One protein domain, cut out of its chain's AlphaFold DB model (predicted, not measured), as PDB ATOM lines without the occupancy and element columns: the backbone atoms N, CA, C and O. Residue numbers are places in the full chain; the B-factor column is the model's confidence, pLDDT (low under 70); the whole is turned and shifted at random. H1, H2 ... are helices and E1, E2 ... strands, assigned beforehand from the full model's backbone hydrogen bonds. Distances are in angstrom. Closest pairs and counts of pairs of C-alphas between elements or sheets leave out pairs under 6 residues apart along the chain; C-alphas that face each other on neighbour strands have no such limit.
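This is residues 27 to 102 of the 114 residues of the protein "GPP34 family phosphoprotein" of Rhodococcus rhodnii (UniProt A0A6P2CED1). Hairpin E1 and E2 forms one end, H4 the other; the helical hairpin H2 and H3 crosses the long helix H1 between them. The printed part has 76 residues with four named helices and two antiparallel strands. It is compact and mostly helix, radius of gyration of the C-alphas 11.7 A, spans 33 by 28 by 17 A.

H1, residues 27 to 43, 26.6 A long, begins at C-alpha (163.965, 91.535, 191.784); then come E1, 47 to 50; E2, 53 to 56; H2, 65 to 74; H3, 81 to 91; and H4, 93 to 102, ending at (155.417, 89.966, 169.173).

N 48 and O 55 are within hydrogen-bond range, 2.9 A. With residues 29 to 35 alone H1 touches H3 at a steep tilt of 67 degrees, closest C-alphas Phe 30 and Gly 89, 4.1 A. Every O i to N i+4 pair is within range in H2 and H4, 11 of 13 in H1, 5 of 7 in H3.

The printed part has no cut and no pLDDT under 70.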
ATOM      1  N   GLY A  27     162.712  91.991 191.160       94.00
ATOM      2  CA  GLY A  27     163.965  91.535 191.784       94.00
ATOM      3  C   GLY A  27     164.059  90.021 192.029       94.00
ATOM      4  O   GLY A  27     165.153  89.491 192.212       94.00
ATOM      5  N   THR A  28     162.931  89.311 192.017       95.62
ATOM      6  CA  THR A  28     162.836  87.854 192.194       95.62
ATOM      7  C   THR A  28     162.192  87.157 190.997       95.62
ATOM      8  O   THR A  28     161.963  85.947 191.043       95.62
ATOM      9  N   LEU A  29     161.956  87.880 189.896       96.56
ATOM     10  CA  LEU A  29     161.247  87.393 188.713       96.56
ATOM     11  C   LEU A  29     161.883  86.128 188.119       96.56
ATOM     12  O   LEU A  29     161.181  85.245 187.633       96.56
ATOM     13  N   PHE A  30     163.207  85.996 188.215       96.38
ATOM     14  CA  PHE A  30     163.932  84.826 187.724       96.38
ATOM     15  C   PHE A  30     163.505  83.513 188.403       96.38
ATOM     16  O   PHE A  30     163.533  82.469 187.750       96.38
ATOM     17  N   TYR A  31     163.083  83.545 189.676       96.75
ATOM     18  CA  TYR A  31     162.540  82.360 190.349       96.75
ATOM     19  C   TYR A  31     161.215  81.942 189.721       96.75
ATOM     20  O   TYR A  31     161.023  80.766 189.412       96.75
ATOM     21  N   THR A  32     160.328  82.913 189.505       97.06
ATOM     22  CA  THR A  32     159.001  82.687 188.935       97.06
ATOM     23  C   THR A  32     159.100  82.179 187.501       97.06
ATOM     24  O   THR A  32     158.550  81.124 187.190       97.06
ATOM     25  N   LEU A  33     159.859  82.867 186.642       98.06
ATOM     26  CA  LEU A  33     160.019  82.465 185.242       98.06
ATOM     27  C   LEU A  33     160.764  81.131 185.121       98.06
ATOM     28  O   LEU A  33     160.346  80.263 184.361       98.06
ATOM     29  N   GLY A  34     161.830  80.924 185.903       97.56
ATOM     30  CA  GLY A  34     162.569  79.660 185.902       97.56
ATOM     31  C   GLY A  34     161.693  78.481 186.328       97.56
ATOM     32  O   GLY A  34     161.689  77.443 185.668       97.56
ATOM     33  N   GLY A  35     160.900  78.650 187.389       96.94
ATOM     34  CA  GLY A  35     159.933  77.646 187.831       96.94
ATOM     35  C   GLY A  35     158.863  77.349 186.780       96.94
ATOM     36  O   GLY A  35     158.540  76.185 186.556       96.94
ATOM     37  N   ALA A  36     158.367  78.377 186.089       97.69
ATOM     38  CA  ALA A  36     157.374  78.232 185.029       97.69
ATOM     39  C   ALA A  36     157.898  77.421 183.836       97.69
ATOM     40  O   ALA A  36     157.204  76.530 183.354       97.69
ATOM     41  N   ILE A  37     159.142  77.663 183.408       97.62
ATOM     42  CA  ILE A  37     159.785  76.875 182.348       97.62
ATOM     43  C   ILE A  37     159.937  75.411 182.760       97.62
ATOM     44  O   ILE A  37     159.623  74.517 181.975       97.62
ATOM     45  N   LEU A  38     160.373  75.141 183.995       96.88
ATOM     46  CA  LEU A  38     160.472  73.766 184.486       96.88
ATOM     47  C   LEU A  38     159.103  73.084 184.553       96.88
ATOM     48  O   LEU A  38     158.991  71.921 184.172       96.88
ATOM     49  N   ALA A  39     158.066  73.799 184.995       96.62
ATOM     50  CA  ALA A  39     156.701  73.286 185.030       96.62
ATOM     51  C   ALA A  39     156.169  72.979 183.620       96.62
ATOM     52  O   ALA A  39     155.608  71.907 183.406       96.62
ATOM     53  N   GLU A  40     156.397  73.866 182.648       96.56
ATOM     54  CA  GLU A  40     156.001  73.675 181.245       96.56
ATOM     55  C   GLU A  40     156.700  72.457 180.617       96.56
ATOM     56  O   GLU A  40     156.067  71.590 180.004       96.56
ATOM     57  N   LEU A  41     158.015  72.343 180.816       96.44
ATOM     58  CA  LEU A  41     158.799  71.223 180.303       96.44
ATOM     59  C   LEU A  41     158.428  69.902 180.992       96.44
ATOM     60  O   LEU A  41     158.388  68.864 180.336       96.44
ATOM     61  N   ALA A  42     158.133  69.912 182.293       95.75
ATOM     62  CA  ALA A  42     157.711  68.712 183.015       95.75
ATOM     63  C   ALA A  42     156.318  68.259 182.559       95.75
ATOM     64  O   ALA A  42     156.098  67.078 182.302       95.75
ATOM     65  N   ARG A  43     155.389  69.208 182.379       94.31
ATOM     66  CA  ARG A  43     154.030  68.953 181.880       94.31
ATOM     67  C   ARG A  43     154.026  68.344 180.477       94.31
ATOM     68  O   ARG A  43     153.164  67.527 180.173       94.31
ATOM     69  N   SER A  44     154.986  68.727 179.635       93.44
ATOM     70  CA  SER A  44     155.183  68.168 178.289       93.44
ATOM     71  C   SER A  44     156.079  66.921 178.251       93.44
ATOM     72  O   SER A  44     156.366  66.408 177.171       93.44
ATOM     73  N   GLY A  45     156.518  66.415 179.410       95.62
ATOM     74  CA  GLY A  45     157.359  65.220 179.516       95.62
ATOM     75  C   GLY A  45     158.795  65.410 179.024       95.62
ATOM     76  O   GLY A  45     159.485  64.428 178.776       95.62
ATOM     77  N   LYS A  46     159.258  66.654 178.860       97.19
ATOM     78  CA  LYS A  46     160.593  66.989 178.340       97.19
ATOM     79  C   LYS A  46     161.674  67.054 179.403       97.19
ATOM     80  O   LYS A  46     162.852  66.883 179.083       97.19
ATOM     81  N   VAL A  47     161.286  67.231 180.659       97.06
ATOM     82  CA  VAL A  47     162.176  67.080 181.813       97.06
ATOM     83  C   VAL A  47     161.542  66.171 182.853       97.06
ATOM     84  O   VAL A  47     160.323  66.151 183.015       97.06
ATOM     85  N   THR A  48     162.378  65.439 183.579       96.75
ATOM     86  CA  THR A  48     161.974  64.690 184.769       96.75
ATOM     87  C   THR A  48     162.364  65.463 186.016       96.75
ATOM     88  O   THR A  48     163.403  66.123 186.057       96.75
ATOM     89  N   VAL A  49     161.524  65.384 187.049       93.38
ATOM     90  CA  VAL A  49     161.806  65.956 188.366       93.38
ATOM     91  C   VAL A  49     161.769  64.833 189.390       93.38
ATOM     92  O   VAL A  49     160.728  64.226 189.623       93.38
ATOM     93  N   GLU A  50     162.912  64.571 190.016       92.75
ATOM     94  CA  GLU A  50     163.071  63.547 191.047       92.75
ATOM     95  C   GLU A  50     163.540  64.206 192.344       92.75
ATOM     96  O   GLU A  50     164.673  64.688 192.470       92.75
ATOM     97  N   GLY A  51     162.637  64.282 193.322       92.12
ATOM     98  CA  GLY A  51     162.872  65.023 194.556       92.12
ATOM     99  C   GLY A  51     163.188  66.494 194.270       92.12
ATOM    100  O   GLY A  51     162.320  67.260 193.868       92.12
ATOM    101  N   ARG A  52     164.445  66.900 194.492       94.62
ATOM    102  CA  ARG A  52     164.928  68.276 194.247       94.62
ATOM    103  C   ARG A  52     165.846  68.382 193.034       94.62
ATOM    104  O   ARG A  52     166.618  69.340 192.942       94.62
ATOM    105  N   ARG A  53     165.831  67.389 192.144       97.50
ATOM    106  CA  ARG A  53     166.683  67.352 190.955       97.50
ATOM    107  C   ARG A  53     165.858  67.340 189.683       97.50
ATOM    108  O   ARG A  53     164.758  66.802 189.676       97.50
ATOM    109  N   VAL A  54     166.416  67.918 188.626       97.69
ATOM    110  CA  VAL A  54     165.820  67.969 187.291       97.69
ATOM    111  C   VAL A  54     166.854  67.600 186.227       97.69
ATOM    112  O   VAL A  54     168.040  67.911 186.391       97.69
ATOM    113  N   ALA A  55     166.403  66.922 185.173       97.75
ATOM    114  CA  ALA A  55     167.167  66.545 183.982       97.75
ATOM    115  C   ALA A  55     166.242  66.492 182.758       97.75
ATOM    116  O   ALA A  55     165.028  66.369 182.912       97.75
ATOM    117  N   THR A  56     166.797  66.533 181.547       97.81
ATOM    118  CA  THR A  56     166.033  66.217 180.329       97.81
ATOM    119  C   THR A  56     165.603  64.747 180.319       97.81
ATOM    120  O   THR A  56     166.368  63.869 180.717       97.81
ATOM    121  N   ALA A  57     164.369  64.481 179.883       94.56
ATOM    122  CA  ALA A  57     163.769  63.143 179.920       94.56
ATOM    123  C   ALA A  57     164.148  62.259 178.717       94.56
ATOM    124  O   ALA A  57     164.256  61.042 178.850       94.56
ATOM    125  N   ASP A  58     164.345  62.865 177.545       84.81
ATOM    126  CA  ASP A  58     164.738  62.203 176.299       84.81
ATOM    127  C   ASP A  58     165.815  63.036 175.566       84.81
ATOM    128  O   ASP A  58     166.423  63.923 176.165       84.81
ATOM    129  N   THR A  59     166.104  62.721 174.298       90.06
ATOM    130  CA  THR A  59     167.008  63.496 173.421       90.06
ATOM    131  C   THR A  59     166.262  64.346 172.389       90.06
ATOM    132  O   THR A  59     166.889  64.947 171.519       90.06
ATOM    133  N   THR A  60     164.930  64.388 172.451       94.19
ATOM    134  CA  THR A  60     164.094  65.091 171.478       94.19
ATOM    135  C   THR A  60     163.722  66.469 172.027       94.19
ATOM    136  O   THR A  60     162.880  66.550 172.930       94.19
ATOM    137  N   PRO A  61     164.270  67.565 171.478       94.81
ATOM    138  CA  PRO A  61     163.982  68.898 171.987       94.81
ATOM    139  C   PRO A  61     162.493  69.264 171.827       94.81
ATOM    140  O   PRO A  61     161.797  68.729 170.954       94.81
ATOM    141  N   PRO A  62     161.970  70.175 172.667       95.12
ATOM    142  CA  PRO A  62     160.693  70.841 172.430       95.12
ATOM    143  C   PRO A  62     160.595  71.448 171.020       95.12
ATOM    144  O   PRO A  62     161.578  71.948 170.484       95.12
ATOM    145  N   ALA A  63     159.392  71.453 170.439       93.50
ATOM    146  CA  ALA A  63     159.160  72.072 169.131       93.50
ATOM    147  C   ALA A  63     159.207  73.611 169.169       93.50
ATOM    148  O   ALA A  63     159.524  74.231 168.159       93.50
ATOM    149  N   ASP A  64     158.878  74.229 170.311       94.44
ATOM    150  CA  ASP A  64     159.047  75.673 170.502       94.44
ATOM    151  C   ASP A  64     160.543  75.985 170.691       94.44
ATOM    152  O   ASP A  64     161.122  75.518 171.679       94.44
ATOM    153  N   PRO A  65     161.172  76.782 169.803       94.75
ATOM    154  CA  PRO A  65     162.592  77.117 169.898       94.75
ATOM    155  C   PRO A  65     162.986  77.762 171.231       94.75
ATOM    156  O   PRO A  65     164.080  77.513 171.734       94.75
ATOM    157  N   PHE A  66     162.090  78.549 171.838       95.69
ATOM    158  CA  PHE A  66     162.344  79.176 173.136       95.69
ATOM    159  C   PHE A  66     162.470  78.127 174.247       95.69
ATOM    160  O   PHE A  66     163.396  78.189 175.058       95.69
ATOM    161  N   LEU A  67     161.579  77.130 174.259       96.69
ATOM    162  CA  LEU A  67     161.648  76.014 175.205       96.69
ATOM    163  C   LEU A  67     162.820  75.077 174.896       96.69
ATOM    164  O   LEU A  67     163.418  74.547 175.831       96.69
ATOM    165  N   ALA A  68     163.159  74.887 173.618       96.88
ATOM    166  CA  ALA A  68     164.296  74.075 173.195       96.88
ATOM    167  C   ALA A  68     165.618  74.611 173.751       96.88
ATOM    168  O   ALA A  68     166.378  73.851 174.348       96.88
ATOM    169  N   GLU A  69     165.842  75.923 173.673       96.75
ATOM    170  CA  GLU A  69     167.036  76.550 174.244       96.75
ATOM    171  C   GLU A  69     167.137  76.309 175.761       96.75
ATOM    172  O   GLU A  69     168.201  75.971 176.284       96.75
ATOM    173  N   GLN A  70     166.027  76.442 176.497       97.00
ATOM    174  CA  GLN A  70     166.056  76.222 177.947       97.00
ATOM    175  C   GLN A  70     166.245  74.742 178.291       97.00
ATOM    176  O   GLN A  70     166.955  74.410 179.239       97.00
ATOM    177  N   TRP A  71     165.646  73.847 177.510       97.69
ATOM    178  CA  TRP A  71     165.821  72.406 177.637       97.69
ATOM    179  C   TRP A  71     167.285  71.985 177.427       97.69
ATOM    180  O   TRP A  71     167.822  71.227 178.236       97.69
ATOM    181  N   GLU A  72     167.965  72.551 176.427       96.69
ATOM    182  CA  GLU A  72     169.401  72.335 176.204       96.69
ATOM    183  C   GLU A  72     170.237  72.813 177.394       96.69
ATOM    184  O   GLU A  72     171.130  72.098 177.855       96.69
ATOM    185  N   ARG A  73     169.908  73.989 177.950       96.00
ATOM    186  CA  ARG A  73     170.559  74.498 179.165       96.00
ATOM    187  C   ARG A  73     170.363  73.563 180.349       96.00
ATOM    188  O   ARG A  73     171.296  73.408 181.127       96.00
ATOM    189  N   ILE A  74     169.189  72.938 180.505       96.31
ATOM    190  CA  ILE A  74     168.893  71.985 181.591       96.31
ATOM    191  C   ILE A  74     169.753  70.722 181.465       96.31
ATOM    192  O   ILE A  74     170.360  70.304 182.457       96.31
ATOM    193  N   GLY A  75     169.848  70.162 180.261       96.75
ATOM    194  CA  GLY A  75     170.699  69.019 179.947       96.75
ATOM    195  C   GLY A  75     170.331  67.702 180.652       96.75
ATOM    196  O   GLY A  75     169.541  67.638 181.595       96.75
ATOM    197  N   ALA A  76     170.954  66.617 180.190       96.06
ATOM    198  CA  ALA A  76     170.633  65.256 180.632       96.06
ATOM    199  C   ALA A  76     171.191  64.889 182.014       96.06
ATOM    200  O   ALA A  76     170.749  63.922 182.629       96.06
ATOM    201  N   ARG A  77     172.182  65.631 182.523       96.19
ATOM    202  CA  ARG A  77     172.754  65.357 183.846       96.19
ATOM    203  C   ARG A  77     171.823  65.924 184.921       96.19
ATOM    204  O   ARG A  77     171.684  67.145 184.975       96.19
ATOM    205  N   PRO A  78     171.290  65.102 185.850       97.12
ATOM    206  CA  PRO A  78     170.462  65.615 186.932       97.12
ATOM    207  C   PRO A  78     171.203  66.676 187.737       97.12
ATOM    208  O   PRO A  78     172.321  66.432 188.201       97.12
ATOM    209  N   ARG A  79     170.577  67.834 187.948       97.69
ATOM    210  CA  ARG A  79     171.084  68.956 188.762       97.69
ATOM    211  C   ARG A  79     170.015  69.433 189.729       97.69
ATOM    212  O   ARG A  79     168.847  69.111 189.555       97.69
ATOM    213  N   SER A  80     170.406  70.169 190.771       97.88
ATOM    214  CA  SER A  80     169.416  70.705 191.709       97.88
ATOM    215  C   SER A  80     168.488  71.695 190.998       97.88
ATOM    216  O   SER A  80     168.951  72.485 190.173       97.88
ATOM    217  N   VAL A  81     167.198  71.673 191.340       97.06
ATOM    218  CA  VAL A  81     166.206  72.611 190.789       97.06
ATOM    219  C   VAL A  81     166.656  74.055 191.008       97.06
ATOM    220  O   VAL A  81     166.581  74.865 190.090       97.06
ATOM    221  N   GLN A  82     167.203  74.382 192.184       95.88
ATOM    222  CA  GLN A  82     167.665  75.745 192.462       95.88
ATOM    223  C   GLN A  82     168.872  76.150 191.616       95.88
ATOM    224  O   GLN A  82     168.936  77.294 191.179       95.88
ATOM    225  N   THR A  83     169.804  75.229 191.357       96.69
ATOM    226  CA  THR A  83     170.936  75.481 190.453       96.69
ATOM    227  C   THR A  83     170.433  75.788 189.050       96.69
ATOM    228  O   THR A  83     170.860  76.765 188.448       96.69
ATOM    229  N   VAL A  84     169.494  74.984 188.552       97.25
ATOM    230  CA  VAL A  84     168.930  75.161 187.211       97.25
ATOM    231  C   VAL A  84     168.159  76.475 187.101       97.25
ATOM    232  O   VAL A  84     168.370  77.221 186.149       97.25
ATOM    233  N   ILE A  85     167.330  76.817 188.091       96.88
ATOM    234  CA  ILE A  85     166.612  78.101 188.117       96.88
ATOM    235  C   ILE A  85     167.585  79.284 188.169       96.88
ATOM    236  O   ILE A  85     167.378  80.261 187.457       96.88
ATOM    237  N   ALA A  86     168.652  79.207 188.967       95.31
ATOM    238  CA  ALA A  86     169.651  80.274 189.045       95.31
ATOM    239  C   ALA A  86     170.433  80.462 187.730       95.31
ATOM    240  O   ALA A  86     170.911  81.558 187.453       95.31
ATOM    241  N   GLU A  87     170.553  79.413 186.916       94.56
ATOM    242  CA  GLU A  87     171.247  79.445 185.626       94.56
ATOM    243  C   GLU A  87     170.351  79.931 184.476       94.56
ATOM    244  O   GLU A  87     170.774  80.750 183.653       94.56
ATOM    245  N   VAL A  88     169.116  79.427 184.423       95.44
ATOM    246  CA  VAL A  88     168.150  79.686 183.346       95.44
ATOM    247  C   VAL A  88     167.368  80.974 183.607       95.44
ATOM    248  O   VAL A  88     167.290  81.843 182.742       95.44
ATOM    249  N   GLY A  89     166.836  81.131 184.821       95.88
ATOM    250  CA  GLY A  89     165.890  82.179 185.208       95.88
ATOM    251  C   GLY A  89     166.303  83.609 184.837       95.88
ATOM    252  O   GLY A  89     165.496  84.313 184.224       95.88
ATOM    253  N   PRO A  90     167.534  84.066 185.151       95.69
ATOM    254  CA  PRO A  90     167.955  85.446 184.890       95.69
ATOM    255  C   PRO A  90     167.925  85.854 183.412       95.69
ATOM    256  O   PRO A  90     167.901  87.042 183.101       95.69
ATOM    257  N   ARG A  91     167.923  84.879 182.495       95.38
ATOM    258  CA  ARG A  91     167.933  85.104 181.044       95.38
ATOM    259  C   ARG A  91     166.534  85.184 180.441       95.38
ATOM    260  O   ARG A  91     166.406  85.580 179.293       95.38
ATOM    261  N   LEU A  92     165.495  84.817 181.193       97.56
ATOM    262  CA  LEU A  92     164.147  84.639 180.649       97.56
ATOM    263  C   LEU A  92     163.375  85.946 180.493       97.56
ATOM    264  O   LEU A  92     162.481  86.019 179.662       97.56
ATOM    265  N   ARG A  93     163.710  86.985 181.266       96.75
ATOM    266  CA  ARG A  93     162.915  88.220 181.301       96.75
ATOM    267  C   ARG A  93     162.731  88.846 179.917       96.75
ATOM    268  O   ARG A  93     161.601  89.121 179.532       96.75
ATOM    269  N   ALA A  94     163.827  89.109 179.206       96.25
ATOM    270  CA  ALA A  94     163.760  89.779 177.908       96.25
ATOM    271  C   ALA A  94     163.079  88.903 176.836       96.25
ATOM    272  O   ALA A  94     162.076  89.360 176.305       96.25
ATOM    273  N   PRO A  95     163.473  87.632 176.615       96.88
ATOM    274  CA  PRO A  95     162.810  86.781 175.625       96.88
ATOM    275  C   PRO A  95     161.311  86.576 175.873       96.88
ATOM    276  O   PRO A  95     160.533  86.520 174.925       96.88
ATOM    277  N   VAL A  96     160.885  86.466 177.138       97.44
ATOM    278  CA  VAL A  96     159.457  86.331 177.461       97.44
ATOM    279  C   VAL A  96     158.719  87.642 177.166       97.44
ATOM    280  O   VAL A  96     157.654  87.601 176.557       97.44
ATOM    281  N   LEU A  97     159.282  88.805 177.523       96.19
ATOM    282  CA  LEU A  97     158.710  90.106 177.143       96.19
ATOM    283  C   LEU A  97     158.622  90.274 175.624       96.19
ATOM    284  O   LEU A  97     157.584  90.707 175.130       96.19
ATOM    285  N   ASP A  98     159.681  89.924 174.895       96.19
ATOM    286  CA  ASP A  98     159.739  90.056 173.440       96.19
ATOM    287  C   ASP A  98     158.614  89.253 172.785       96.19
ATOM    288  O   ASP A  98     157.869  89.788 171.971       96.19
ATOM    289  N   ARG A  99     158.389  88.011 173.227       96.00
ATOM    290  CA  ARG A  99     157.293  87.173 172.717       96.00
ATOM    291  C   ARG A  99     155.905  87.727 173.045       96.00
ATOM    292  O   ARG A  99     155.001  87.644 172.212       96.00
ATOM    293  N   LEU A 100     155.721  88.333 174.223       96.50
ATOM    294  CA  LEU A 100     154.475  89.033 174.565       96.50
ATOM    295  C   LEU A 100     154.240  90.264 173.682       96.50
ATOM    296  O   LEU A 100     153.097  90.562 173.331       96.50
ATOM    297  N   VAL A 101     155.307  90.972 173.310       95.81
ATOM    298  CA  VAL A 101     155.241  92.103 172.377       95.81
ATOM    299  C   VAL A 101     154.947  91.626 170.957       95.81
ATOM    300  O   VAL A 101     154.060  92.174 170.305       95.81
ATOM    301  N   GLU A 102     155.627  90.579 170.491       94.75
ATOM    302  CA  GLU A 102     155.417  89.966 169.173       94.75
ATOM    303  C   GLU A 102     153.982  89.455 168.995       94.75
ATOM    304  O   GLU A 102     153.392  89.617 167.926       94.75
TER     305      GLU A 102